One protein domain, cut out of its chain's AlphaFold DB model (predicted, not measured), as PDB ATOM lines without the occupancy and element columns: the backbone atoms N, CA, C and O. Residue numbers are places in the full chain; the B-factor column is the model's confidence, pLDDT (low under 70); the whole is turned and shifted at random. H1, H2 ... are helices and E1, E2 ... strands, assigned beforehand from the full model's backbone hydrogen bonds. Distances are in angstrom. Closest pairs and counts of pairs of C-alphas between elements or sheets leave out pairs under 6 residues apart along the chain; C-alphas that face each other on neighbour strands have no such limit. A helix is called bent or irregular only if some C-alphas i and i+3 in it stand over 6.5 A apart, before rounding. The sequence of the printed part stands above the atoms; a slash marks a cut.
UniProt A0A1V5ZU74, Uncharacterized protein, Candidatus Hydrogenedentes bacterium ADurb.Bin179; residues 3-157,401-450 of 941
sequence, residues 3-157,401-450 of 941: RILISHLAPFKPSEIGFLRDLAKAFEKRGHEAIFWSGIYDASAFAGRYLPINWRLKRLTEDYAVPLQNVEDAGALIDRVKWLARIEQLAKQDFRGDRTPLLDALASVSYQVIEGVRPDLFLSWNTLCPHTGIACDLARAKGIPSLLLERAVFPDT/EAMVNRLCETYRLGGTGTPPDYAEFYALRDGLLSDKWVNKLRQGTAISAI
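This is residues 3 to 157 and 401 to 450 of the 941 residues of an uncharacterized protein of Candidatus Hydrogenedentes bacterium ADurb.Bin179 (UniProt A0A1V5ZU74). A strongly twisted sheet of five strands makes the core, with H1 packed on one face of it and H7 on the other. The longest helix, H6, grazes the sheet with its last residues and reaches away from it among H3, H4 and H5, while H8 packs on H1, and H9, on the sheet by the edge strand E3, runs back beside the last part of H6. The 205 printed residues, of mixed class, hold ten named helices and five named strands in the order E1 H1 E2 H2 E3 H3 H4 H5 H6 E4 H7 E5 H8 H9 H10; the sheet's order is E3 E2 E1 E4 E5, all parallel. The whole is compact, with a radius of gyration of the C-alphas of 16.6 A, and rounded, spanning 47 by 38 by 37 A.

E1, residues 3 to 8, begins at C-alpha 3 (166.740, 134.820, 152.683). H1, residues 14 to 29, is 22.8 A long, and E2, residues 32 to 38, is 18.4 A. H2, residues 43 to 46, E3, residues 50 to 52, H3, residues 57 to 63, and H4, residues 71 to 76, are short. H5, residues 80 to 90, is 15.2 A long. H6, residues 100 to 117, runs 25.7 A from C-alpha 100 (172.240, 163.459, 141.447). E4, residues 121 to 124, H7, residues 130 to 141 and 16.2 A long, and E5, residues 146 to 151 and 16.7 A long, follow. After the cut come H8, residues 401 to 410, H9, residues 422 to 432 and 15.4 A long, and H10, residues 435 to 442, which ends at C-alpha 442 (159.257, 150.185, 168.495). H3 and H7 are only just irregular: C-alphas 58 and 61, and C-alphas 131 and 134, are each 6.6 A apart.

Within hydrogen-bond range are N 6 and O 35, 2.8 A, between E1 and E2; N 51 and O 36, 2.7 A, between E3 and E2; N 7 and O 123, 2.8 A, between E1 and E4; and N 147 and O 122, 2.9 A, between E4 and E5. E1, H1, E2, then E2, H2, E3, and E4, H7, E5 are strand-helix-strand units, parallel neighbour strands joined through a helix, each with a right-handed crossover. There are three layers, helices on both faces of the sheet: H7 and H9 on one, H1 on the other. H1 has a height over the sheet of 8.2 A, H7 of 9.3 A, and both run along the strands. H2 only grazes the sheet. H6 is the hub, touching five helices. It touches H7 at a steep tilt of 53 degrees, closest at the C-alphas of Ser 110 and Ala 135, 4.9 A. With residues 104 to 111 alone it touches H4, about perpendicular at 89 degrees, closest at the C-alphas of Val 71 and Ser 108, 5.6 A. It also touches H3, H5 and H9. H8 touches H1, closest at the C-alphas of Ala 26 and Glu 401, 5.0 A. H10 is close to but not clearly touching H9, the C-alphas of Asp 430 and Val 438 being 6.0 A apart. Every O i to N i+4 pair is within hydrogen-bond range in H1, H4, H5, H6, H8, H9 and H10; H7 has 6 of 8, H3 1 of 3 beside 3 of 4 O i to N i+3 pairs, and H2 is too short for an i+4 pair.

The two C-alphas farthest apart, those of Gly 97 and Gly 417, are 50.3 A apart. Residues 158 to 400 are not printed, and C-alphas 157 and 401 are 14.2 A apart across the cut. Of the links that are printed whole, H8 to H9 is long, with 11 residues. Mean pLDDT of the printed part is 80.3; it is under 70 in 45 residues, among them 65 to 71, 414 to 425 and 436 to 450.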
ATOM      1  N   ARG A   3     167.523 133.582 152.515       92.25
ATOM      2  CA  ARG A   3     166.740 134.820 152.683       92.25
ATOM      3  C   ARG A   3     166.110 135.243 151.360       92.25
ATOM      4  O   ARG A   3     166.779 135.300 150.333       92.25
ATOM      5  N   ILE A   4     164.826 135.578 151.391       95.38
ATOM      6  CA  ILE A   4     164.076 136.115 150.255       95.38
ATOM      7  C   ILE A   4     163.777 137.571 150.560       95.38
ATOM      8  O   ILE A   4     163.065 137.876 151.516       95.38
ATOM      9  N   LEU A   5     164.307 138.477 149.749       95.31
ATOM     10  CA  LEU A   5     163.935 139.881 149.832       95.31
ATOM     11  C   LEU A   5     162.709 140.105 148.948       95.31
ATOM     12  O   LEU A   5     162.715 139.734 147.780       95.31
ATOM     13  N   ILE A   6     161.665 140.719 149.489       94.88
ATOM     14  CA  ILE A   6     160.439 141.053 148.763       94.88
ATOM     15  C   ILE A   6     160.240 142.557 148.866       94.88
ATOM     16  O   ILE A   6     160.039 143.080 149.961       94.88
ATOM     17  N   SER A   7     160.293 143.269 147.744       93.00
ATOM     18  CA  SER A   7     160.012 144.706 147.722       93.00
ATOM     19  C   SER A   7     158.664 145.026 147.106       93.00
ATOM     20  O   SER A   7     158.218 144.348 146.185       93.00
ATOM     21  N   HIS A   8     158.013 146.066 147.629       86.12
ATOM     22  CA  HIS A   8     156.748 146.566 147.096       86.12
ATOM     23  C   HIS A   8     156.493 148.022 147.474       86.12
ATOM     24  O   HIS A   8     156.634 148.393 148.637       86.12
ATOM     25  N   LEU A   9     156.076 148.857 146.525       80.69
ATOM     26  CA  LEU A   9     155.939 150.299 146.771       80.69
ATOM     27  C   LEU A   9     154.497 150.800 146.766       80.69
ATOM     28  O   LEU A   9     154.221 151.849 147.349       80.69
ATOM     29  N   ALA A  10     153.575 150.082 146.124       74.75
ATOM     30  CA  ALA A  10     152.185 150.507 146.069       74.75
ATOM     31  C   ALA A  10     151.442 150.235 147.400       74.75
ATOM     32  O   ALA A  10     151.779 149.298 148.127       74.75
ATOM     33  N   PRO A  11     150.407 151.030 147.730       70.62
ATOM     34  CA  PRO A  11     149.459 150.712 148.800       70.62
ATOM     35  C   PRO A  11     148.792 149.351 148.585       70.62
ATOM     36  O   PRO A  11     148.418 149.057 147.449       70.62
ATOM     37  N   PHE A  12     148.591 148.575 149.653       71.56
ATOM     38  CA  PHE A  12     147.958 147.253 149.590       71.56
ATOM     39  C   PHE A  12     146.458 147.298 149.873       71.56
ATOM     40  O   PHE A  12     146.031 147.971 150.805       71.56
ATOM     41  N   LYS A  13     145.656 146.549 149.120       74.50
ATOM     42  CA  LYS A  13     144.317 146.132 149.558       74.50
ATOM     43  C   LYS A  13     144.444 145.019 150.611       74.50
ATOM     44  O   LYS A  13     145.444 144.300 150.598       74.50
ATOM     45  N   PRO A  14     143.443 144.808 151.485       74.38
ATOM     46  CA  PRO A  14     143.463 143.697 152.438       74.38
ATOM     47  C   PRO A  14     143.734 142.322 151.798       74.38
ATOM     48  O   PRO A  14     144.563 141.574 152.315       74.38
ATOM     49  N   SER A  15     143.126 142.028 150.639       74.38
ATOM     50  CA  SER A  15     143.341 140.775 149.890       74.38
ATOM     51  C   SER A  15     144.803 140.586 149.457       74.38
ATOM     52  O   SER A  15     145.356 139.488 149.516       74.38
ATOM     53  N   GLU A  16     145.484 141.673 149.102       84.06
ATOM     54  CA  GLU A  16     146.886 141.656 148.681       84.06
ATOM     55  C   GLU A  16     147.856 141.459 149.860       84.06
ATOM     56  O   GLU A  16     148.898 140.822 149.707       84.06
ATOM     57  N   ILE A  17     147.507 141.956 151.056       84.25
ATOM     58  CA  ILE A  17     148.254 141.650 152.291       84.25
ATOM     59  C   ILE A  17     148.159 140.151 152.594       84.25
ATOM     60  O   ILE A  17     149.160 139.540 152.976       84.25
ATOM     61  N   GLY A  18     146.973 139.559 152.407       86.25
ATOM     62  CA  GLY A  18     146.757 138.115 152.518       86.25
ATOM     63  C   GLY A  18     147.689 137.334 151.594       86.25
ATOM     64  O   GLY A  18     148.466 136.506 152.065       86.25
ATOM     65  N   PHE A  19     147.714 137.697 150.310       89.81
ATOM     66  CA  PHE A  19     148.606 137.090 149.318       89.81
ATOM     67  C   PHE A  19     150.086 137.126 149.727       89.81
ATOM     68  O   PHE A  19     150.751 136.092 149.723       89.81
ATOM     69  N   LEU A  20     150.614 138.288 150.126       90.50
ATOM     70  CA  LEU A  20     152.022 138.392 150.526       90.50
ATOM     71  C   LEU A  20     152.346 137.598 151.788       90.50
ATOM     72  O   LEU A  20     153.445 137.053 151.911       90.50
ATOM     73  N   ARG A  21     151.401 137.523 152.727       88.62
ATOM     74  CA  ARG A  21     151.538 136.694 153.924       88.62
ATOM     75  C   ARG A  21     151.616 135.216 153.552       88.62
ATOM     76  O   ARG A  21     152.447 134.501 154.107       88.62
ATOM     77  N   ASP A  22     150.783 134.766 152.625       90.88
ATOM     78  CA  ASP A  22     150.768 133.372 152.187       90.88
ATOM     79  C   ASP A  22     152.005 133.027 151.351       90.88
ATOM     80  O   ASP A  22     152.585 131.956 151.533       90.88
ATOM     81  N   LEU A  23     152.489 133.968 150.537       92.88
ATOM     82  CA  LEU A  23     153.763 133.851 149.828       92.88
ATOM     83  C   LEU A  23     154.945 133.723 150.806       92.88
ATOM     84  O   LEU A  23     155.770 132.823 150.659       92.88
ATOM     85  N   ALA A  24     155.008 134.569 151.840       91.38
ATOM     86  CA  ALA A  24     156.035 134.480 152.881       91.38
ATOM     87  C   ALA A  24     155.978 133.147 153.640       91.38
ATOM     88  O   ALA A  24     156.994 132.464 153.759       91.38
ATOM     89  N   LYS A  25     154.783 132.722 154.072       91.12
ATOM     90  CA  LYS A  25     154.584 131.420 154.728       91.12
ATOM     91  C   LYS A  25     155.028 130.256 153.846       91.12
ATOM     92  O   LYS A  25     155.599 129.295 154.356       91.12
ATOM     93  N   ALA A  26     154.767 130.320 152.542       92.69
ATOM     94  CA  ALA A  26     155.207 129.297 151.604       92.69
ATOM     95  C   ALA A  26     156.742 129.218 151.524       92.69
ATOM     96  O   ALA A  26     157.292 128.118 151.577       92.69
ATOM     97  N   PHE A  27     157.449 130.353 151.491       93.31
ATOM     98  CA  PHE A  27     158.915 130.367 151.581       93.31
ATOM     99  C   PHE A  27     159.425 129.820 152.922       93.31
ATOM    100  O   PHE A  27     160.363 129.020 152.947       93.31
ATOM    101  N   GLU A  28     158.768 130.161 154.030       90.50
ATOM    102  CA  GLU A  28     159.117 129.666 155.368       90.50
ATOM    103  C   GLU A  28     158.970 128.147 155.487       90.50
ATOM    104  O   GLU A  28     159.867 127.485 156.013       90.50
ATOM    105  N   LYS A  29     157.907 127.567 154.915       90.12
ATOM    106  CA  LYS A  29     157.739 126.105 154.811       90.12
ATOM    107  C   LYS A  29     158.895 125.431 154.060       90.12
ATOM    108  O   LYS A  29     159.194 124.268 154.319       90.12
ATOM    109  N   ARG A  30     159.549 126.145 153.138       90.81
ATOM    110  CA  ARG A  30     160.718 125.676 152.374       90.81
ATOM    111  C   ARG A  30     162.056 125.989 153.055       90.81
ATOM    112  O   ARG A  30     163.103 125.690 152.493       90.81
ATOM    113  N   GLY A  31     162.039 126.537 154.272       88.62
ATOM    114  CA  GLY A  31     163.248 126.860 155.032       88.62
ATOM    115  C   GLY A  31     163.907 128.177 154.614       88.62
ATOM    116  O   GLY A  31     165.122 128.323 154.770       88.62
ATOM    117  N   HIS A  32     163.123 129.119 154.081       89.62
ATOM    118  CA  HIS A  32     163.578 130.460 153.725       89.62
ATOM    119  C   HIS A  32     162.911 131.541 154.578       89.62
ATOM    120  O   HIS A  32     161.727 131.467 154.887       89.62
ATOM    121  N   GLU A  33     163.660 132.577 154.936       90.50
ATOM    122  CA  GLU A  33     163.140 133.749 155.635       90.50
ATOM    123  C   GLU A  33     162.714 134.820 154.625       90.50
ATOM    124  O   GLU A  33     163.535 135.294 153.842       90.50
ATOM    125  N   ALA A  34     161.444 135.228 154.650       91.94
ATOM    126  CA  ALA A  34     160.949 136.330 153.828       91.94
ATOM    127  C   ALA A  34     161.100 137.676 154.556       91.94
ATOM    128  O   ALA A  34     160.509 137.891 155.618       91.94
ATOM    129  N   ILE A  35     161.864 138.593 153.961       91.75
ATOM    130  CA  ILE A  35     162.106 139.955 154.446       91.75
ATOM    131  C   ILE A  35     161.438 140.939 153.488       91.75
ATOM    132  O   ILE A  35     161.679 140.916 152.284       91.75
ATOM    133  N   PHE A  36     160.627 141.844 154.026       90.94
ATOM    134  CA  PHE A  36     159.881 142.826 153.251       90.94
ATOM    135  C   PHE A  36     160.585 144.178 153.246       90.94
ATOM    136  O   PHE A  36     160.749 144.791 154.296       90.94
ATOM    137  N   TRP A  37     160.938 144.689 152.069       91.44
ATOM    138  CA  TRP A  37     161.422 146.055 151.873       91.44
ATOM    139  C   TRP A  37     160.379 146.877 151.123       91.44
ATOM    140  O   TRP A  37     160.340 146.923 149.895       91.44
ATOM    141  N   SER A  38     159.440 147.456 151.866       84.88
ATOM    142  CA  SER A  38     158.187 147.917 151.277       84.88
ATOM    143  C   SER A  38     157.634 149.182 151.935       84.88
ATOM    144  O   SER A  38     158.086 149.586 152.999       84.88
ATOM    145  N   GLY A  39     156.680 149.840 151.275       75.50
ATOM    146  CA  GLY A  39     155.917 150.967 151.819       75.50
ATOM    147  C   GLY A  39     154.697 150.573 152.665       75.50
ATOM    148  O   GLY A  39     153.821 151.414 152.851       75.50
ATOM    149  N   ILE A  40     154.594 149.318 153.132       64.81
ATOM    150  CA  ILE A  40     153.402 148.748 153.801       64.81
ATOM    151  C   ILE A  40     152.944 149.593 154.994       64.81
ATOM    152  O   ILE A  40     153.693 149.872 155.931       64.81
ATOM    153  N   TYR A  41     151.657 149.944 154.978       60.06
ATOM    154  CA  TYR A  41     150.993 150.755 156.003       60.06
ATOM    155  C   TYR A  41     150.592 149.975 157.262       60.06
ATOM    156  O   TYR A  41     150.239 150.572 158.277       60.06
ATOM    157  N   ASP A  42     150.707 148.653 157.222       63.06
ATOM    158  CA  ASP A  42     150.487 147.752 158.343       63.06
ATOM    159  C   ASP A  42     151.738 146.901 158.626       63.06
ATOM    160  O   ASP A  42     151.817 145.721 158.292       63.06
ATOM    161  N   ALA A  43     152.746 147.509 159.257       61.03
ATOM    162  CA  ALA A  43     153.923 146.764 159.716       61.03
ATOM    163  C   ALA A  43     153.604 145.715 160.790       61.03
ATOM    164  O   ALA A  43     154.462 144.877 161.060       61.03
ATOM    165  N   SER A  44     152.413 145.738 161.406       66.81
ATOM    166  CA  SER A  44     152.053 144.736 162.412       66.81
ATOM    167  C   SER A  44     151.892 143.351 161.781       66.81
ATOM    168  O   SER A  44     152.346 142.363 162.357       66.81
ATOM    169  N   ALA A  45     151.389 143.289 160.542       66.44
ATOM    170  CA  ALA A  45     151.250 142.053 159.773       66.44
ATOM    171  C   ALA A  45     152.593 141.375 159.438       66.44
ATOM    172  O   ALA A  45     152.610 140.180 159.147       66.44
ATOM    173  N   PHE A  46     153.702 142.121 159.499       73.06
ATOM    174  CA  PHE A  46     155.055 141.663 159.160       73.06
ATOM    175  C   PHE A  46     156.066 141.979 160.278       73.06
ATOM    176  O   PHE A  46     157.257 142.187 160.019       73.06
ATOM    177  N   ALA A  47     155.587 142.073 161.526       66.25
ATOM    178  CA  ALA A  47     156.373 142.535 162.663       66.25
ATOM    179  C   ALA A  47     157.659 141.710 162.821       66.25
ATOM    180  O   ALA A  47     157.627 140.506 163.052       66.25
ATOM    181  N   GLY A  48     158.801 142.387 162.686       70.12
ATOM    182  CA  GLY A  48     160.122 141.772 162.805       70.12
ATOM    183  C   GLY A  48     160.834 141.452 161.493       70.12
ATOM    184  O   GLY A  48     162.011 141.129 161.545       70.12
ATOM    185  N   ARG A  49     160.180 141.602 160.333       79.44
ATOM    186  CA  ARG A  49     160.755 141.276 159.010       79.44
ATOM    187  C   ARG A  49     160.516 142.374 157.973       79.44
ATOM    188  O   ARG A  49     160.289 142.100 156.800       79.44
ATOM    189  N   TYR A  50     160.510 143.629 158.420       84.31
ATOM    190  CA  TYR A  50     160.100 144.778 157.617       84.31
ATOM    191  C   TYR A  50     161.141 145.904 157.627       84.31
ATOM    192  O   TYR A  50     161.554 146.381 158.688       84.31
ATOM    193  N   LEU A  51     161.508 146.349 156.428       85.00
ATOM    194  CA  LEU A  51     162.313 147.522 156.122       85.00
ATOM    195  C   LEU A  51     161.409 148.542 155.395       85.00
ATOM    196  O   LEU A  51     160.942 148.256 154.292       85.00
ATOM    197  N   PRO A  52     161.128 149.720 155.978       82.75
ATOM    198  CA  PRO A  52     160.256 150.711 155.354       82.75
ATOM    199  C   PRO A  52     160.943 151.419 154.184       82.75
ATOM    200  O   PRO A  52     162.043 151.930 154.348       82.75
ATOM    201  N   ILE A  53     160.260 151.555 153.046       84.19
ATOM    202  CA  ILE A  53     160.659 152.439 151.937       84.19
ATOM    203  C   ILE A  53     159.526 153.404 151.579       84.19
ATOM    204  O   ILE A  53     158.347 153.059 151.619       84.19
ATOM    205  N   ASN A  54     159.876 154.647 151.243       79.06
ATOM    206  CA  ASN A  54     158.912 155.677 150.868       79.06
ATOM    207  C   ASN A  54     158.745 155.759 149.351       79.06
ATOM    208  O   ASN A  54     159.740 155.804 148.637       79.06
ATOM    209  N   TRP A  55     157.504 155.906 148.876       79.62
ATOM    210  CA  TRP A  55     157.233 156.242 147.472       79.62
ATOM    211  C   TRP A  55     157.717 157.649 147.085       79.62
ATOM    212  O   TRP A  55     158.001 157.933 145.925       79.62
ATOM    213  N   ARG A  56     157.776 158.579 148.051       79.69
ATOM    214  CA  ARG A  56     158.256 159.944 147.805       79.69
ATOM    215  C   ARG A  56     159.775 159.975 147.905       79.69
ATOM    216  O   ARG A  56     160.312 160.004 149.014       79.69
ATOM    217  N   LEU A  57     160.446 160.064 146.760       78.56
ATOM    218  CA  LEU A  57     161.905 160.124 146.642       78.56
ATOM    219  C   LEU A  57     162.539 161.177 147.557       78.56
ATOM    220  O   LEU A  57     163.562 160.910 148.185       78.56
ATOM    221  N   LYS A  58     161.909 162.350 147.725       74.75
ATOM    222  CA  LYS A  58     162.450 163.400 148.614       74.75
ATOM    223  C   LYS A  58     162.561 162.993 150.086       74.75
ATOM    224  O   LYS A  58     163.289 163.642 150.827       74.75
ATOM    225  N   ARG A  59     161.766 162.013 150.526       76.81
ATOM    226  CA  ARG A  59     161.742 161.554 151.919       76.81
ATOM    227  C   ARG A  59     162.769 160.468 152.173       76.81
ATOM    228  O   ARG A  59     163.074 160.222 153.328       76.81
ATOM    229  N   LEU A  60     163.338 159.867 151.132       74.88
ATOM    230  CA  LEU A  60     164.318 158.798 151.286       74.88
ATOM    231  C   LEU A  60     165.514 159.246 152.142       74.88
ATOM    232  O   LEU A  60     165.924 158.531 153.049       74.88
ATOM    233  N   THR A  61     166.000 160.472 151.923       70.44
ATOM    234  CA  THR A  61     167.093 161.078 152.703       70.44
ATOM    235  C   THR A  61     166.686 161.508 154.116       70.44
ATOM    236  O   THR A  61     167.551 161.756 154.949       70.44
ATOM    237  N   GLU A  62     165.384 161.627 154.398       73.00
ATOM    238  CA  GLU A  62     164.860 161.864 155.749       73.00
ATOM    239  C   GLU A  62     164.627 160.548 156.503       73.00
ATOM    240  O   GLU A  62     164.717 160.510 157.732       73.00
ATOM    241  N   ASP A  63     164.263 159.492 155.774       72.31
ATOM    242  CA  ASP A  63     163.825 158.214 156.322       72.31
ATOM    243  C   ASP A  63     165.025 157.322 156.685       72.31
ATOM    244  O   ASP A  63     165.009 156.692 157.752       72.31
ATOM    245  N   TYR A  64     166.089 157.358 155.879       74.44
ATOM    246  CA  TYR A  64     167.330 156.612 156.089       74.44
ATOM    247  C   TYR A  64     168.466 157.509 156.592       74.44
ATOM    248  O   TYR A  64     168.709 158.594 156.061       74.44
ATOM    249  N   ALA A  65     169.200 157.034 157.598       65.38
ATOM    250  CA  ALA A  65     170.385 157.705 158.124       65.38
ATOM    251  C   ALA A  65     171.618 157.254 157.329       65.38
ATOM    252  O   ALA A  65     172.441 156.504 157.834       65.38
ATOM    253  N   VAL A  66     171.716 157.647 156.057       59.75
ATOM    254  CA  VAL A  66     172.736 157.106 155.145       59.75
ATOM    255  C   VAL A  66     174.044 157.900 155.259       59.75
ATOM    256  O   VAL A  66     174.112 159.023 154.748       59.75
ATOM    257  N   PRO A  67     175.119 157.370 155.870       57.84
ATOM    258  CA  PRO A  67     176.455 157.839 155.540       57.84
ATOM    259  C   PRO A  67     176.742 157.461 154.081       57.84
ATOM    260  O   PRO A  67     176.570 156.308 153.698       57.84
ATOM    261  N   LEU A  68     177.204 158.414 153.265       54.78
ATOM    262  CA  LEU A  68     177.562 158.221 151.842       54.78
ATOM    263  C   LEU A  68     178.784 157.296 151.621       54.78
ATOM    264  O   LEU A  68     179.462 157.379 150.600       54.78
ATOM    265  N   GLN A  69     179.106 156.430 152.578       56.53
ATOM    266  CA  GLN A  69     180.167 155.442 152.434       56.53
ATOM    267  C   GLN A  69     179.715 154.367 151.426       56.53
ATOM    268  O   GLN A  69     178.551 153.961 151.420       56.53
ATOM    269  N   ASN A  70     180.630 153.936 150.553       60.16
ATOM    270  CA  ASN A  70     180.435 152.915 149.505       60.16
ATOM    271  C   ASN A  70     179.565 153.333 148.296       60.16
ATOM    272  O   ASN A  70     179.116 152.483 147.527       60.16
ATOM    273  N   VAL A  71     179.333 154.638 148.082       63.16
ATOM    274  CA  VAL A  71     178.645 155.140 146.869       63.16
ATOM    275  C   VAL A  71     179.453 154.856 145.601       63.16
ATOM    276  O   VAL A  71     178.860 154.611 144.554       63.16
ATOM    277  N   GLU A  72     180.784 154.864 145.684       70.75
ATOM    278  CA  GLU A  72     181.657 154.569 144.539       70.75
ATOM    279  C   GLU A  72     181.500 153.113 144.075       70.75
ATOM    280  O   GLU A  72     181.258 152.881 142.889       70.75
ATOM    281  N   ASP A  73     181.497 152.157 145.011       72.31
ATOM    282  CA  ASP A  73     181.291 150.734 144.714       72.31
ATOM    283  C   ASP A  73     179.897 150.471 144.132       72.31
ATOM    284  O   ASP A  73     179.756 149.800 143.111       72.31
ATOM    285  N   ALA A  74     178.849 151.044 144.734       75.75
ATOM    286  CA  ALA A  74     177.487 150.915 144.216       75.75
ATOM    287  C   ALA A  74     177.328 151.599 142.847       75.75
ATOM    288  O   ALA A  74     176.659 151.079 141.955       75.75
ATOM    289  N   GLY A  75     177.957 152.763 142.668       74.44
ATOM    290  CA  GLY A  75     177.912 153.556 141.446       74.44
ATOM    291  C   GLY A  75     178.569 152.868 140.251       74.44
ATOM    292  O   GLY A  75     178.097 153.059 139.133       74.44
ATOM    293  N   ALA A  76     179.602 152.054 140.481       82.44
ATOM    294  CA  ALA A  76     180.264 151.262 139.445       82.44
ATOM    295  C   ALA A  76     179.408 150.085 138.938       82.44
ATOM    296  O   ALA A  76     179.629 149.598 137.830       82.44
ATOM    297  N   LEU A  77     178.429 149.635 139.729       87.31
ATOM    298  CA  LEU A  77     177.605 148.456 139.443       87.31
ATOM    299  C   LEU A  77     176.247 148.786 138.806       87.31
ATOM    300  O   LEU A  77     175.487 147.873 138.486       87.31
ATOM    301  N   ILE A  78     175.919 150.068 138.629       92.94
ATOM    302  CA  ILE A  78     174.627 150.505 138.088       92.94
ATOM    303  C   ILE A  78     174.805 151.403 136.868       92.94
ATOM    304  O   ILE A  78     175.747 152.189 136.772       92.94
ATOM    305  N   ASP A  79     173.830 151.369 135.960       94.00
ATOM    306  CA  ASP A  79     173.763 152.347 134.874       94.00
ATOM    307  C   ASP A  79     173.250 153.693 135.411       94.00
ATOM    308  O   ASP A  79     172.044 153.952 135.510       94.00
ATOM    309  N   ARG A  80     174.192 154.564 135.785       93.94
ATOM    310  CA  ARG A  80     173.892 155.888 136.343       93.94
ATOM    311  C   ARG A  80     173.129 156.780 135.364       93.94
ATOM    312  O   ARG A  80     172.293 157.559 135.812       93.94
ATOM    313  N   VAL A  81     173.375 156.669 134.056       93.19
ATOM    314  CA  VAL A  81     172.700 157.496 133.039       93.19
ATOM    315  C   VAL A  81     171.225 157.111 132.956       93.19
ATOM    316  O   VAL A  81     170.348 157.974 133.049       93.19
ATOM    317  N   LYS A  82     170.948 155.806 132.863       94.06
ATOM    318  CA  LYS A  82     169.593 155.244 132.884       94.06
ATOM    319  C   LYS A  82     168.832 155.668 134.137       94.06
ATOM    320  O   LYS A  82     167.721 156.196 134.042       94.06
ATOM    321  N   TRP A  83     169.417 155.451 135.315       94.81
ATOM    322  CA  TRP A  83     168.718 155.687 136.576       94.81
ATOM    323  C   TRP A  83     168.544 157.167 136.903       94.81
ATOM    324  O   TRP A  83     167.475 157.543 137.386       94.81
ATOM    325  N   LEU A  84     169.520 158.022 136.578       93.75
ATOM    326  CA  LEU A  84     169.376 159.466 136.755       93.75
ATOM    327  C   LEU A  84     168.207 160.005 135.927       93.75
ATOM    328  O   LEU A  84     167.361 160.712 136.469       93.75
ATOM    329  N   ALA A  85     168.093 159.609 134.656       92.25
ATOM    330  CA  ALA A  85     167.003 160.056 133.790       92.25
ATOM    331  C   ALA A  85     165.617 159.614 134.311       92.25
ATOM    332  O   ALA A  85     164.651 160.382 134.277       92.25
ATOM    333  N   ARG A  86     165.509 158.395 134.858       92.12
ATOM    334  CA  ARG A  86     164.266 157.899 135.479       92.12
ATOM    335  C   ARG A  86     163.933 158.634 136.780       92.12
ATOM    336  O   ARG A  86     162.778 159.001 136.998       92.12
ATOM    337  N   ILE A  87     164.930 158.923 137.618       91.12
ATOM    338  CA  ILE A  87     164.759 159.745 138.828       91.12
ATOM    339  C   ILE A  87     164.340 161.167 138.453       91.12
ATOM    340  O   ILE A  87     163.448 161.729 139.082       91.12
ATOM    341  N   GLU A  88     164.930 161.757 137.415       88.69
ATOM    342  CA  GLU A  88     164.532 163.069 136.911       88.69
ATOM    343  C   GLU A  88     163.079 163.112 136.466       88.69
ATOM    344  O   GLU A  88     162.409 164.125 136.681       88.69
ATOM    345  N   GLN A  89     162.587 162.029 135.870       86.19
ATOM    346  CA  GLN A  89     161.202 161.929 135.449       86.19
ATOM    347  C   GLN A  89     160.248 161.770 136.641       86.19
ATOM    348  O   GLN A  89     159.258 162.499 136.703       86.19
ATOM    349  N   LEU A  90     160.552 160.892 137.599       83.69
ATOM    350  CA  LEU A  90     159.692 160.640 138.764       83.69
ATOM    351  C   LEU A  90     159.720 161.781 139.787       83.69
ATOM    352  O   LEU A  90     158.678 162.229 140.258       83.69
ATOM    353  N   ALA A  91     160.895 162.330 140.088       82.25
ATOM    354  CA  ALA A  91     161.053 163.363 141.107       82.25
ATOM    355  C   ALA A  91     160.548 164.750 140.656       82.25
ATOM    356  O   ALA A  91     160.616 165.714 141.419       82.25
ATOM    357  N   LYS A  92     160.032 164.903 139.424       73.94
ATOM    358  CA  LYS A  92     159.260 166.098 139.021       73.94
ATOM    359  C   LYS A  92     158.037 166.313 139.921       73.94
ATOM    360  O   LYS A  92     157.684 167.467 140.161       73.94
ATOM    361  N   GLN A  93     157.479 165.229 140.458       64.31
ATOM    362  CA  GLN A  93     156.285 165.243 141.303       64.31
ATOM    363  C   GLN A  93     156.557 165.845 142.692       64.31
ATOM    364  O   GLN A  93     155.690 166.481 143.295       64.31
ATOM    365  N   ASP A  94     157.769 165.674 143.235       67.81
ATOM    366  CA  ASP A  94     158.013 165.927 144.656       67.81
ATOM    367  C   ASP A  94     159.307 166.680 145.000       67.81
ATOM    368  O   ASP A  94     159.398 167.165 146.136       67.81
ATOM    369  N   PHE A  95     160.236 166.873 144.055       71.25
ATOM    370  CA  PHE A  95     161.557 167.469 144.283       71.25
ATOM    371  C   PHE A  95     161.922 168.583 143.278       71.25
ATOM    372  O   PHE A  95     161.645 168.511 142.078       71.25
ATOM    373  N   ARG A  96     162.603 169.632 143.765       72.44
ATOM    374  CA  ARG A  96     163.135 170.742 142.951       72.44
ATOM    375  C   ARG A  96     164.635 170.894 143.192       72.44
ATOM    376  O   ARG A  96     165.023 171.157 144.325       72.44
ATOM    377  N   GLY A  97     165.442 170.826 142.136       77.69
ATOM    378  CA  GLY A  97     166.897 171.001 142.204       77.69
ATOM    379  C   GLY A  97     167.650 169.899 141.465       77.69
ATOM    380  O   GLY A  97     167.039 169.141 140.715       77.69
ATOM    381  N   ASP A  98     168.961 169.834 141.697       81.62
ATOM    382  CA  ASP A  98     169.824 168.739 141.244       81.62
ATOM    383  C   ASP A  98     169.422 167.426 141.928       81.62
ATOM    384  O   ASP A  98     169.239 167.377 143.147       81.62
ATOM    385  N   ARG A  99     169.244 166.378 141.124       87.12
ATOM    386  CA  ARG A  99     168.748 165.065 141.550       87.12
ATOM    387  C   ARG A  99     169.841 164.007 141.630       87.12
ATOM    388  O   ARG A  99     169.556 162.904 142.084       87.12
ATOM    389  N   THR A 100     171.078 164.342 141.275       87.75
ATOM    390  CA  THR A 100     172.240 163.459 141.447       87.75
ATOM    391  C   THR A 100     172.361 162.938 142.887       87.75
ATOM    392  O   THR A 100     172.465 161.724 143.058       87.75
ATOM    393  N   PRO A 101     172.183 163.770 143.939       86.31
ATOM    394  CA  PRO A 101     172.234 163.276 145.317       86.31
ATOM    395  C   PRO A 101     171.134 162.261 145.662       86.31
ATOM    396  O   PRO A 101     171.312 161.448 146.565       86.31
ATOM    397  N   LEU A 102     169.989 162.294 144.966       86.81
ATOM    398  CA  LEU A 102     168.922 161.306 145.162       86.81
ATOM    399  C   LEU A 102     169.298 159.953 144.557       86.81
ATOM    400  O   LEU A 102     168.980 158.927 145.154       86.81
ATOM    401  N   LEU A 103     169.977 159.946 143.404       91.44
ATOM    402  CA  LEU A 103     170.521 158.721 142.818       91.44
ATOM    403  C   LEU A 103     171.539 158.084 143.762       91.44
ATOM    404  O   LEU A 103     171.435 156.895 144.045       91.44
ATOM    405  N   ASP A 104     172.475 158.874 144.283       88.44
ATOM    406  CA  ASP A 104     173.509 158.370 145.189       88.44
ATOM    407  C   ASP A 104     172.909 157.829 146.492       88.44
ATOM    408  O   ASP A 104     173.297 156.758 146.957       88.44
ATOM    409  N   ALA A 105     171.902 158.514 147.043       86.88
ATOM    410  CA  ALA A 105     171.172 158.034 148.211       86.88
ATOM    411  C   ALA A 105     170.433 156.715 147.928       86.88
ATOM    412  O   ALA A 105     170.551 155.774 148.709       86.88
ATOM    413  N   LEU A 106     169.705 156.613 146.809       90.12
ATOM    414  CA  LEU A 106     169.008 155.381 146.423       90.12
ATOM    415  C   LEU A 106     169.973 154.218 146.187       90.12
ATOM    416  O   LEU A 106     169.704 153.109 146.646       90.12
ATOM    417  N   ALA A 107     171.081 154.462 145.488       91.56
ATOM    418  CA  ALA A 107     172.108 153.459 145.231       91.56
ATOM    419  C   ALA A 107     172.739 152.969 146.537       91.56
ATOM    420  O   ALA A 107     172.848 151.765 146.743       91.56
ATOM    421  N   SER A 108     173.070 153.888 147.447       87.31
ATOM    422  CA  SER A 108     173.640 153.551 148.751       87.31
ATOM    423  C   SER A 108     172.662 152.751 149.617       87.31
ATOM    424  O   SER A 108     173.027 151.689 150.114       87.31
ATOM    425  N   VAL A 109     171.398 153.180 149.730       88.56
ATOM    426  CA  VAL A 109     170.367 152.429 150.471       88.56
ATOM    427  C   VAL A 109     170.165 151.045 149.864       88.56
ATOM    428  O   VAL A 109     170.174 150.055 150.589       88.56
ATOM    429  N   SER A 110     170.024 150.961 148.539       92.25
ATOM    430  CA  SER A 110     169.845 149.685 147.835       92.25
ATOM    431  C   SER A 110     171.022 148.745 148.085       92.25
ATOM    432  O   SER A 110     170.818 147.578 148.406       92.25
ATOM    433  N   TYR A 111     172.250 149.259 148.002       90.75
ATOM    434  CA  TYR A 111     173.464 148.495 148.273       90.75
ATOM    435  C   TYR A 111     173.494 147.977 149.709       90.75
ATOM    436  O   TYR A 111     173.700 146.788 149.924       90.75
ATOM    437  N   GLN A 112     173.220 148.839 150.689       86.88
ATOM    438  CA  GLN A 112     173.205 148.459 152.100       86.88
ATOM    439  C   GLN A 112     172.105 147.437 152.422       86.88
ATOM    440  O   GLN A 112     172.333 146.532 153.221       86.88
ATOM    441  N   VAL A 113     170.933 147.537 151.787       90.06
ATOM    442  CA  VAL A 113     169.862 146.542 151.934       90.06
ATOM    443  C   VAL A 113     170.290 145.201 151.341       90.06
ATOM    444  O   VAL A 113     170.165 144.188 152.021       90.06
ATOM    445  N   ILE A 114     170.829 145.172 150.118       91.75
ATOM    446  CA  ILE A 114     171.282 143.924 149.482       91.75
ATOM    447  C   ILE A 114     172.435 143.285 150.270       91.75
ATOM    448  O   ILE A 114     172.385 142.089 150.542       91.75
ATOM    449  N   GLU A 115     173.428 144.065 150.701       89.00
ATOM    450  CA  GLU A 115     174.580 143.570 151.470       89.00
ATOM    451  C   GLU A 115     174.234 143.149 152.895       89.00
ATOM    452  O   GLU A 115     174.832 142.213 153.427       89.00
ATOM    453  N   GLY A 116     173.294 143.853 153.525       85.31
ATOM    454  CA  GLY A 116     172.847 143.549 154.876       85.31
ATOM    455  C   GLY A 116     171.925 142.336 154.912       85.31
ATOM    456  O   GLY A 116     172.075 141.468 155.769       85.31
ATOM    457  N   VAL A 117     170.982 142.251 153.971       89.69
ATOM    458  CA  VAL A 117     170.046 141.126 153.893       89.69
ATOM    459  C   VAL A 117     170.739 139.881 153.343       89.69
ATOM    460  O   VAL A 117     170.525 138.803 153.888       89.69
ATOM    461  N   ARG A 118     171.584 140.022 152.312       91.62
ATOM    462  CA  ARG A 118     172.188 138.920 151.539       91.62
ATOM    463  C   ARG A 118     171.139 137.919 151.035       91.62
ATOM    464  O   ARG A 118     171.164 136.758 151.441       91.62
ATOM    465  N   PRO A 119     170.170 138.369 150.219       94.44
ATOM    466  CA  PRO A 119     169.112 137.486 149.752       94.44
ATOM    467  C   PRO A 119     169.637 136.454 148.745       94.44
ATOM    468  O   PRO A 119     170.446 136.790 147.886       94.44
ATOM    469  N   ASP A 120     169.109 135.232 148.794       94.25
ATOM    470  CA  ASP A 120     169.286 134.218 147.741       94.25
ATOM    471  C   ASP A 120     168.337 134.453 146.563       94.25
ATOM    472  O   ASP A 120     168.547 133.944 145.466       94.25
ATOM    473  N   LEU A 121     167.265 135.214 146.798       96.00
ATOM    474  CA  LEU A 121     166.275 135.597 145.803       96.00
ATOM    475  C   LEU A 121     165.741 136.990 146.124       96.00
ATOM    476  O   LEU A 121     165.337 137.260 147.259       96.00
ATOM    477  N   PHE A 122     165.676 137.856 145.118       96.50
ATOM    478  CA  PHE A 122     165.029 139.156 145.235       96.50
ATOM    479  C   PHE A 122     163.762 139.219 144.375       96.50
ATOM    480  O   PHE A 122     163.828 139.190 143.148       96.50
ATOM    481  N   LEU A 123     162.602 139.333 145.019       96.56
ATOM    482  CA  LEU A 123     161.323 139.618 144.376       96.56
ATOM    483  C   LEU A 123     161.084 141.130 144.397       96.56
ATOM    484  O   LEU A 123     160.913 141.740 145.455       96.56
ATOM    485  N   SER A 124     161.108 141.748 143.225       94.44
ATOM    486  CA  SER A 124     161.099 143.195 143.061       94.44
ATOM    487  C   SER A 124     159.797 143.701 142.467       94.44
ATOM    488  O   SER A 124     159.392 143.265 141.390       94.44
ATOM    489  N   TRP A 125     159.169 144.670 143.131       89.62
ATOM    490  CA  TRP A 125     158.038 145.381 142.548       89.62
ATOM    491  C   TRP A 125     158.523 146.377 141.507       89.62
ATOM    492  O   TRP A 125     159.269 147.299 141.840       89.62
ATOM    493  N   ASN A 126     158.088 146.177 140.263       89.75
ATOM    494  CA  ASN A 126     158.481 146.941 139.085       89.75
ATOM    495  C   ASN A 126     160.007 147.158 138.967       89.75
ATOM    496  O   ASN A 126     160.567 148.160 139.415       89.75
ATOM    497  N   THR A 127     160.675 146.256 138.246       90.94
ATOM    498  CA  THR A 127     162.127 146.299 137.991       90.94
ATOM    499  C   THR A 127     162.595 147.521 137.186       90.94
ATOM    500  O   THR A 127     163.799 147.758 137.074       90.94
ATOM    501  N   LEU A 128     161.676 148.319 136.630       91.31
ATOM    502  CA  LEU A 128     161.973 149.527 135.857       91.31
ATOM    503  C   LEU A 128     161.899 150.811 136.703       91.31
ATOM    504  O   LEU A 128     162.394 151.853 136.264       91.31
ATOM    505  N   CYS A 129     161.352 150.744 137.920       90.56
ATOM    506  CA  CYS A 129     161.246 151.866 138.850       90.56
ATOM    507  C   CYS A 129     162.564 152.070 139.634       90.56
ATOM    508  O   CYS A 129     163.095 151.101 140.163       90.56
ATOM    509  N   PRO A 130     163.100 153.300 139.801       91.50
ATOM    510  CA  PRO A 130     164.379 153.533 140.490       91.50
ATOM    511  C   PRO A 130     164.448 153.031 141.933       91.50
ATOM    512  O   PRO A 130     165.513 152.625 142.380       91.50
ATOM    513  N   HIS A 131     163.328 153.053 142.654       88.88
ATOM    514  CA  HIS A 131     163.251 152.635 144.056       88.88
ATOM    515  C   HIS A 131     163.727 151.190 144.285       88.88
ATOM    516  O   HIS A 131     164.326 150.903 145.314       88.88
ATOM    517  N   THR A 132     163.448 150.290 143.339       91.62
ATOM    518  CA  THR A 132     163.675 148.839 143.455       91.62
ATOM    519  C   THR A 132     164.520 148.293 142.303       91.62
ATOM    520  O   THR A 132     165.291 147.356 142.489       91.62
ATOM    521  N   GLY A 133     164.463 148.913 141.124       93.62
ATOM    522  CA  GLY A 133     165.250 148.542 139.952       93.62
ATOM    523  C   GLY A 133     166.754 148.779 140.114       93.62
ATOM    524  O   GLY A 133     167.544 147.964 139.643       93.62
ATOM    525  N   ILE A 134     167.167 149.816 140.856       94.94
ATOM    526  CA  ILE A 134     168.582 150.003 141.232       94.94
ATOM    527  C   ILE A 134     169.064 148.814 142.072       94.94
ATOM    528  O   ILE A 134     170.135 148.266 141.818       94.94
ATOM    529  N   ALA A 135     168.254 148.364 143.032       94.50
ATOM    530  CA  ALA A 135     168.564 147.181 143.825       94.50
ATOM    531  C   ALA A 135     168.588 145.898 142.982       94.50
ATOM    532  O   ALA A 135     169.403 145.023 143.259       94.50
ATOM    533  N   CYS A 136     167.767 145.785 141.930       94.75
ATOM    534  CA  CYS A 136     167.841 144.661 140.992       94.75
ATOM    535  C   CYS A 136     169.162 144.631 140.219       94.75
ATOM    536  O   CYS A 136     169.737 143.556 140.068       94.75
ATOM    537  N   ASP A 137     169.646 145.778 139.731       94.69
ATOM    538  CA  ASP A 137     170.939 145.854 139.039       94.69
ATOM    539  C   ASP A 137     172.078 145.422 139.984       94.69
ATOM    540  O   ASP A 137     172.896 144.576 139.621       94.69
ATOM    541  N   LEU A 138     172.061 145.905 141.232       95.06
ATOM    542  CA  LEU A 138     173.036 145.531 142.263       95.06
ATOM    543  C   LEU A 138     172.974 144.043 142.638       95.06
ATOM    544  O   LEU A 138     174.010 143.389 142.749       95.06
ATOM    545  N   ALA A 139     171.770 143.498 142.822       94.00
ATOM    546  CA  ALA A 139     171.564 142.090 143.139       94.00
ATOM    547  C   ALA A 139     172.077 141.186 142.003       94.00
ATOM    548  O   ALA A 139     172.855 140.263 142.251       94.00
ATOM    549  N   ARG A 140     171.741 141.503 140.746       93.25
ATOM    550  CA  ARG A 140     172.222 140.762 139.567       93.25
ATOM    551  C   ARG A 140     173.737 140.831 139.414       93.25
ATOM    552  O   ARG A 140     174.353 139.809 139.127       93.25
ATOM    553  N   ALA A 141     174.346 141.994 139.656       93.00
ATOM    554  CA  ALA A 141     175.802 142.148 139.637       93.00
ATOM    555  C   ALA A 141     176.508 141.258 140.679       93.00
ATOM    556  O   ALA A 141     177.664 140.888 140.496       93.00
ATOM    557  N   LYS A 142     175.798 140.874 141.746       91.88
ATOM    558  CA  LYS A 142     176.260 139.954 142.796       91.88
ATOM    559  C   LYS A 142     175.825 138.501 142.576       91.88
ATOM    560  O   LYS A 142     176.017 137.670 143.456       91.88
ATOM    561  N   GLY A 143     175.246 138.182 141.419       92.44
ATOM    562  CA  GLY A 143     174.773 136.835 141.095       92.44
ATOM    563  C   GLY A 143     173.485 136.427 141.814       92.44
ATOM    564  O   GLY A 143     173.144 135.249 141.796       92.44
ATOM    565  N   ILE A 144     172.762 137.371 142.424       94.50
ATOM    566  CA  ILE A 144     171.490 137.113 143.103       94.50
ATOM    567  C   ILE A 144     170.351 137.164 142.070       94.50
ATOM    568  O   ILE A 144     170.122 138.220 141.459       94.50
ATOM    569  N   PRO A 145     169.592 136.069 141.876       93.94
ATOM    570  CA  PRO A 145     168.414 136.071 141.021       93.94
ATOM    571  C   PRO A 145     167.408 137.141 141.458       93.94
ATOM    572  O   PRO A 145     167.002 137.208 142.618       93.94
ATOM    573  N   SER A 146     167.010 137.992 140.512       94.56
ATOM    574  CA  SER A 146     166.074 139.094 140.747       94.56
ATOM    575  C   SER A 146     164.899 138.996 139.786       94.56
ATOM    576  O   SER A 146     165.087 139.151 138.576       94.56
ATOM    577  N   LEU A 147     163.711 138.745 140.330       95.19
ATOM    578  CA  LEU A 147     162.472 138.538 139.589       95.19
ATOM    579  C   LEU A 147     161.525 139.710 139.813       95.19
ATOM    580  O   LEU A 147     161.532 140.341 140.868       95.19
ATOM    581  N   LEU A 148     160.685 139.977 138.825       94.44
ATOM    582  CA  LEU A 148     159.550 140.866 138.967       94.44
ATOM    583  C   LEU A 148     158.472 140.195 139.826       94.44
ATOM    584  O   LEU A 148     158.180 139.023 139.626       94.44
ATOM    585  N   LEU A 149     157.858 140.963 140.722       94.50
ATOM    586  CA  LEU A 149     156.598 140.658 141.396       94.50
ATOM    587  C   LEU A 149     155.639 141.825 141.135       94.50
ATOM    588  O   LEU A 149     155.888 142.937 141.597       94.50
ATOM    589  N   GLU A 150     154.547 141.596 140.413       92.25
ATOM    590  CA  GLU A 150     153.586 142.655 140.086       92.25
ATOM    591  C   GLU A 150     152.145 142.145 140.098       92.25
ATOM    592  O   GLU A 150     151.874 140.955 139.906       92.25
ATOM    593  N   ARG A 151     151.210 143.075 140.310       91.12
ATOM    594  CA  ARG A 151     149.787 142.842 140.074       91.12
ATOM    595  C   ARG A 151     149.561 142.496 138.608       91.12
ATOM    596  O   ARG A 151     149.939 143.251 137.711       91.12
ATOM    597  N   ALA A 152     148.872 141.394 138.366       90.19
ATOM    598  CA  ALA A 152     148.573 140.964 137.016       90.19
ATOM    599  C   ALA A 152     147.443 141.780 136.374       90.19
ATOM    600  O   ALA A 152     146.894 142.734 136.938       90.19
ATOM    601  N   VAL A 153     147.123 141.418 135.134       87.94
ATOM    602  CA  VAL A 153     146.068 142.051 134.337       87.94
ATOM    603  C   VAL A 153     144.673 141.764 134.898       87.94
ATOM    604  O   VAL A 153     143.822 142.658 134.888       87.94
ATOM    605  N   PHE A 154     144.460 140.578 135.481       89.50
ATOM    606  CA  PHE A 154     143.193 140.203 136.107       89.50
ATOM    607  C   PHE A 154     143.105 140.665 137.572       89.50
ATOM    608  O   PHE A 154     144.131 140.777 138.251       89.50
ATOM    609  N   PRO A 155     141.892 140.961 138.076       85.56
ATOM    610  CA  PRO A 155     141.694 141.300 139.482       85.56
ATOM    611  C   PRO A 155     142.235 140.196 140.395       85.56
ATOM    612  O   PRO A 155     142.162 139.023 140.042       85.56
ATOM    613  N   ASP A 156     142.776 140.586 141.551       86.06
ATOM    614  CA  ASP A 156     143.177 139.656 142.617       86.06
ATOM    615  C   ASP A 156     144.162 138.555 142.176       86.06
ATOM    616  O   ASP A 156     144.259 137.482 142.770       86.06
ATOM    617  N   THR A 157     144.956 138.848 141.144       91.00
ATOM    618  CA  THR A 157     146.026 137.972 140.659       91.00
ATOM    619  C   THR A 157     147.348 138.723 140.551       91.00
ATOM    620  O   THR A 157     147.407 139.949 140.412       91.00
ATOM    621  N   GLU A 401     151.888 128.832 147.370       93.81
ATOM    622  CA  GLU A 401     152.668 127.627 147.683       93.81
ATOM    623  C   GLU A 401     153.168 126.906 146.426       93.81
ATOM    624  O   GLU A 401     154.352 126.573 146.341       93.81
ATOM    625  N   ALA A 402     152.310 126.729 145.416       92.31
ATOM    626  CA  ALA A 402     152.709 126.139 144.141       92.31
ATOM    627  C   ALA A 402     153.775 126.989 143.428       92.31
ATOM    628  O   ALA A 402     154.760 126.450 142.920       92.31
ATOM    629  N   MET A 403     153.613 128.316 143.434       93.94
ATOM    630  CA  MET A 403     154.593 129.232 142.850       93.94
ATOM    631  C   MET A 403     155.940 129.169 143.582       93.94
ATOM    632  O   MET A 403     156.981 129.041 142.942       93.94
ATOM    633  N   VAL A 404     155.949 129.190 144.918       94.25
ATOM    634  CA  VAL A 404     157.195 129.084 145.698       94.25
ATOM    635  C   VAL A 404     157.914 127.762 145.442       94.25
ATOM    636  O   VAL A 404     159.134 127.767 145.290       94.25
ATOM    637  N   ASN A 405     157.192 126.645 145.329       92.25
ATOM    638  CA  ASN A 405     157.802 125.360 144.986       92.25
ATOM    639  C   ASN A 405     158.530 125.429 143.637       92.25
ATOM    640  O   ASN A 405     159.711 125.079 143.568       92.25
ATOM    641  N   ARG A 406     157.877 125.991 142.609       91.31
ATOM    642  CA  ARG A 406     158.494 126.207 141.290       91.31
ATOM    643  C   ARG A 406     159.738 127.091 141.373       91.31
ATOM    644  O   ARG A 406     160.747 126.784 140.740       91.31
ATOM    645  N   LEU A 407     159.699 128.168 142.159       91.25
ATOM    646  CA  LEU A 407     160.845 129.065 142.340       91.25
ATOM    647  C   LEU A 407     162.013 128.359 143.040       91.25
ATOM    648  O   LEU A 407     163.148 128.448 142.572       91.25
ATOM    649  N   CYS A 408     161.750 127.624 144.121       90.12
ATOM    650  CA  CYS A 408     162.777 126.870 144.836       90.12
ATOM    651  C   CYS A 408     163.444 125.814 143.947       90.12
ATOM    652  O   CYS A 408     164.660 125.657 144.005       90.12
ATOM    653  N   GLU A 409     162.671 125.113 143.116       89.31
ATOM    654  CA  GLU A 409     163.195 124.131 142.161       89.31
ATOM    655  C   GLU A 409     164.035 124.800 141.066       89.31
ATOM    656  O   GLU A 409     165.184 124.415 140.840       89.31
ATOM    657  N   THR A 410     163.494 125.848 140.438       86.69
ATOM    658  CA  THR A 410     164.127 126.555 139.311       86.69
ATOM    659  C   THR A 410     165.456 127.190 139.711       86.69
ATOM    660  O   THR A 410     166.455 127.045 139.009       86.69
ATOM    661  N   TYR A 411     165.489 127.863 140.863       86.62
ATOM    662  CA  TYR A 411     166.676 128.569 141.352       86.62
ATOM    663  C   TYR A 411     167.506 127.742 142.340       86.62
ATOM    664  O   TYR A 411     168.459 128.260 142.917       86.62
ATOM    665  N   ARG A 412     167.179 126.450 142.514       85.88
ATOM    666  CA  ARG A 412     167.877 125.499 143.400       85.88
ATOM    667  C   ARG A 412     168.069 126.040 144.820       85.88
ATOM    668  O   ARG A 412     169.134 125.892 145.420       85.88
ATOM    669  N   LEU A 413     167.030 126.669 145.359       82.50
ATOM    670  CA  LEU A 413     167.047 127.242 146.700       82.50
ATOM    671  C   LEU A 413     166.990 126.096 147.730       82.50
ATOM    672  O   LEU A 413     165.972 125.418 147.866       82.50
ATOM    673  N   GLY A 414     168.115 125.826 148.402       57.81
ATOM    674  CA  GLY A 414     168.267 124.729 149.365       57.81
ATOM    675  C   GLY A 414     168.151 125.193 150.820       57.81
ATOM    676  O   GLY A 414     168.978 125.964 151.298       57.81
ATOM    677  N   GLY A 415     167.151 124.693 151.552       55.19
ATOM    678  CA  GLY A 415     166.991 124.943 152.987       55.19
ATOM    679  C   GLY A 415     167.471 123.768 153.845       55.19
ATOM    680  O   GLY A 415     166.767 122.771 153.970       55.19
ATOM    681  N   THR A 416     168.636 123.884 154.491       45.12
ATOM    682  CA  THR A 416     169.085 122.957 155.550       45.12
ATOM    683  C   THR A 416     168.940 123.613 156.934       45.12
ATOM    684  O   THR A 416     169.880 124.222 157.432       45.12
ATOM    685  N   GLY A 417     167.766 123.505 157.562       46.16
ATOM    686  CA  GLY A 417     167.609 123.620 159.024       46.16
ATOM    687  C   GLY A 417     167.605 125.004 159.712       46.16
ATOM    688  O   GLY A 417     168.054 126.015 159.176       46.16
ATOM    689  N   THR A 418     167.107 124.929 160.961       45.09
ATOM    690  CA  THR A 418     167.033 125.881 162.103       45.09
ATOM    691  C   THR A 418     166.317 127.235 161.932       45.09
ATOM    692  O   THR A 418     166.477 127.890 160.909       45.09
ATOM    693  N   PRO A 419     165.523 127.664 162.944       49.88
ATOM    694  CA  PRO A 419     164.779 128.926 162.920       49.88
ATOM    695  C   PRO A 419     165.703 130.164 162.937       49.88
ATOM    696  O   PRO A 419     166.827 130.075 163.431       49.88
ATOM    697  N   PRO A 420     165.237 131.311 162.411       52.56
ATOM    698  CA  PRO A 420     166.063 132.498 162.169       52.56
ATOM    699  C   PRO A 420     166.538 133.199 163.454       52.56
ATOM    700  O   PRO A 420     165.792 133.306 164.431       52.56
ATOM    701  N   ASP A 421     167.769 133.727 163.420       62.78
ATOM    702  CA  ASP A 421     168.307 134.649 164.428       62.78
ATOM    703  C   ASP A 421     167.912 136.094 164.087       62.78
ATOM    704  O   ASP A 421     168.551 136.787 163.294       62.78
ATOM    705  N   TYR A 422     166.826 136.558 164.701       61.84
ATOM    706  CA  TYR A 422     166.293 137.899 164.471       61.84
ATOM    707  C   TYR A 422     167.192 139.030 164.999       61.84
ATOM    708  O   TYR A 422     166.976 140.189 164.636       61.84
ATOM    709  N   ALA A 423     168.184 138.747 165.852       66.00
ATOM    710  CA  ALA A 423     169.023 139.788 166.446       66.00
ATOM    711  C   ALA A 423     169.883 140.509 165.393       66.00
ATOM    712  O   ALA A 423     169.990 141.737 165.425       66.00
ATOM    713  N   GLU A 424     170.430 139.765 164.427       65.25
ATOM    714  CA  GLU A 424     171.237 140.315 163.331       65.25
ATOM    715  C   GLU A 424     170.400 141.233 162.424       65.25
ATOM    716  O   GLU A 424     170.805 142.358 162.118       65.25
ATOM    717  N   PHE A 425     169.185 140.806 162.065       66.06
ATOM    718  CA  PHE A 425     168.272 141.621 161.263       66.06
ATOM    719  C   PHE A 425     167.842 142.898 161.997       66.06
ATOM    720  O   PHE A 425     167.795 143.973 161.396       66.06
ATOM    721  N   TYR A 426     167.554 142.824 163.302       71.00
ATOM    722  CA  TYR A 426     167.207 144.011 164.082       71.00
ATOM    723  C   TYR A 426     168.358 145.010 164.177       71.00
ATOM    724  O   TYR A 426     168.110 146.211 164.075       71.00
ATOM    725  N   ALA A 427     169.597 144.535 164.319       72.00
ATOM    726  CA  ALA A 427     170.778 145.392 164.307       72.00
ATOM    727  C   ALA A 427     170.957 146.088 162.948       72.00
ATOM    728  O   ALA A 427     171.182 147.298 162.907       72.00
ATOM    729  N   LEU A 428     170.772 145.357 161.841       71.69
ATOM    730  CA  LEU A 428     170.775 145.930 160.494       71.69
ATOM    731  C   LEU A 428     169.678 146.992 160.339       71.69
ATOM    732  O   LEU A 428     169.962 148.125 159.964       71.69
ATOM    733  N   ARG A 429     168.425 146.653 160.662       74.62
ATOM    734  CA  ARG A 429     167.279 147.566 160.555       74.62
ATOM    735  C   ARG A 429     167.506 148.846 161.357       74.62
ATOM    736  O   ARG A 429     167.289 149.937 160.835       74.62
ATOM    737  N   ASP A 430     167.909 148.713 162.616       74.12
ATOM    738  CA  ASP A 430     168.097 149.854 163.511       74.12
ATOM    739  C   ASP A 430     169.319 150.701 163.104       74.12
ATOM    740  O   ASP A 430     169.338 151.893 163.395       74.12
ATOM    741  N   GLY A 431     170.292 150.124 162.387       68.88
ATOM    742  CA  GLY A 431     171.414 150.850 161.785       68.88
ATOM    743  C   GLY A 431     171.083 151.570 160.470       68.88
ATOM    744  O   GLY A 431     171.655 152.621 160.198       68.88
ATOM    745  N   LEU A 432     170.159 151.038 159.657       67.69
ATOM    746  CA  LEU A 432     169.759 151.640 158.373       67.69
ATOM    747  C   LEU A 432     168.772 152.805 158.538       67.69
ATOM    748  O   LEU A 432     168.775 153.766 157.761       67.69
ATOM    749  N   LEU A 433     167.878 152.705 159.519       73.44
ATOM    750  CA  LEU A 433     166.767 153.637 159.686       73.44
ATOM    751  C   LEU A 433     167.137 154.824 160.570       73.44
ATOM    752  O   LEU A 433     167.864 154.704 161.549       73.44
ATOM    753  N   SER A 434     166.556 155.986 160.275       71.81
ATOM    754  CA  SER A 434     166.634 157.130 161.188       71.81
ATOM    755  C   SER A 434     165.993 156.819 162.551       71.81
ATOM    756  O   SER A 434     164.984 156.110 162.631       71.81
ATOM    757  N   ASP A 435     166.486 157.452 163.624       71.19
ATOM    758  CA  ASP A 435     165.932 157.329 164.988       71.19
ATOM    759  C   ASP A 435     164.415 157.560 165.037       71.19
ATOM    760  O   ASP A 435     163.684 156.960 165.828       71.19
ATOM    761  N   LYS A 436     163.910 158.439 164.166       68.75
ATOM    762  CA  LYS A 436     162.481 158.721 164.009       68.75
ATOM    763  C   LYS A 436     161.695 157.467 163.618       68.75
ATOM    764  O   LYS A 436     160.610 157.254 164.157       68.75
ATOM    765  N   TRP A 437     162.205 156.669 162.683       64.56
ATOM    766  CA  TRP A 437     161.574 155.429 162.233       64.56
ATOM    767  C   TRP A 437     161.762 154.291 163.227       64.56
ATOM    768  O   TRP A 437     160.780 153.623 163.550       64.56
ATOM    769  N   VAL A 438     162.964 154.137 163.788       63.72
ATOM    770  CA  VAL A 438     163.248 153.135 164.828       63.72
ATOM    771  C   VAL A 438     162.297 153.305 166.014       63.72
ATOM    772  O   VAL A 438     161.632 152.356 166.428       63.72
ATOM    773  N   ASN A 439     162.130 154.536 166.507       59.28
ATOM    774  CA  ASN A 439     161.210 154.825 167.608       59.28
ATOM    775  C   ASN A 439     159.743 154.552 167.250       59.28
ATOM    776  O   ASN A 439     158.991 154.067 168.090       59.28
ATOM    777  N   LYS A 440     159.327 154.822 166.008       60.50
ATOM    778  CA  LYS A 440     157.952 154.571 165.548       60.50
ATOM    779  C   LYS A 440     157.624 153.087 165.423       60.50
ATOM    780  O   LYS A 440     156.538 152.688 165.843       60.50
ATOM    781  N   LEU A 441     158.554 152.296 164.885       58.94
ATOM    782  CA  LEU A 441     158.429 150.840 164.778       58.94
ATOM    783  C   LEU A 441     158.395 150.193 166.168       58.94
ATOM    784  O   LEU A 441     157.543 149.349 166.428       58.94
ATOM    785  N   ARG A 442     159.250 150.649 167.095       63.66
ATOM    786  CA  ARG A 442     159.257 150.185 168.495       63.66
ATOM    787  C   ARG A 442     157.972 150.524 169.257       63.66
ATOM    788  O   ARG A 442     157.615 149.809 170.184       63.66
ATOM    789  N   GLN A 443     157.276 151.596 168.880       55.50
ATOM    790  CA  GLN A 443     156.025 152.027 169.518       55.50
ATOM    791  C   GLN A 443     154.779 151.276 169.020       55.50
ATOM    792  O   GLN A 443     153.690 151.556 169.512       55.50
ATOM    793  N   GLY A 444     154.903 150.364 168.045       47.06
ATOM    794  CA  GLY A 444     153.757 149.632 167.488       47.06
ATOM    795  C   GLY A 444     152.718 150.533 166.809       47.06
ATOM    796  O   GLY A 444     151.589 150.115 166.574       47.06
ATOM    797  N   THR A 445     153.075 151.787 166.514       47.03
ATOM    798  CA  THR A 445     152.173 152.744 165.866       47.03
ATOM    799  C   THR A 445     151.833 152.228 164.471       47.03
ATOM    800  O   THR A 445     152.741 152.082 163.651       47.03
ATOM    801  N   ALA A 446     150.549 151.981 164.187       45.25
ATOM    802  CA  ALA A 446     150.095 151.612 162.849       45.25
ATOM    803  C   ALA A 446     150.627 152.635 161.827       45.25
ATOM    804  O   ALA A 446     150.373 153.840 161.930       45.25
ATOM    805  N   ILE A 447     151.428 152.160 160.870       45.09
ATOM    806  CA  ILE A 447     152.108 153.002 159.871       45.09
ATOM    807  C   ILE A 447     151.081 153.753 159.000       45.09
ATOM    808  O   ILE A 447     151.369 154.847 158.504       45.09
ATOM    809  N   SER A 448     149.850 153.245 158.911       39.81
ATOM    810  CA  SER A 448     148.682 153.866 158.281       39.81
ATOM    811  C   SER A 448     148.401 155.291 158.773       39.81
ATOM    812  O   SER A 448     148.021 156.150 157.977       39.81
ATOM    813  N   ALA A 449     148.692 155.615 160.037       37.78
ATOM    814  CA  ALA A 449     148.512 156.963 160.587       37.78
ATOM    815  C   ALA A 449     149.570 157.984 160.105       37.78
ATOM    816  O   ALA A 449     149.433 159.183 160.332       37.78
ATOM    817  N   ILE A 450     150.659 157.530 159.470       41.31
ATOM    818  CA  ILE A 450     151.807 158.371 159.085       41.31
ATOM    819  C   ILE A 450     151.795 158.711 157.583       41.31
ATOM    820  O   ILE A 450     152.426 159.693 157.176       41.31
TER     821      ILE A 450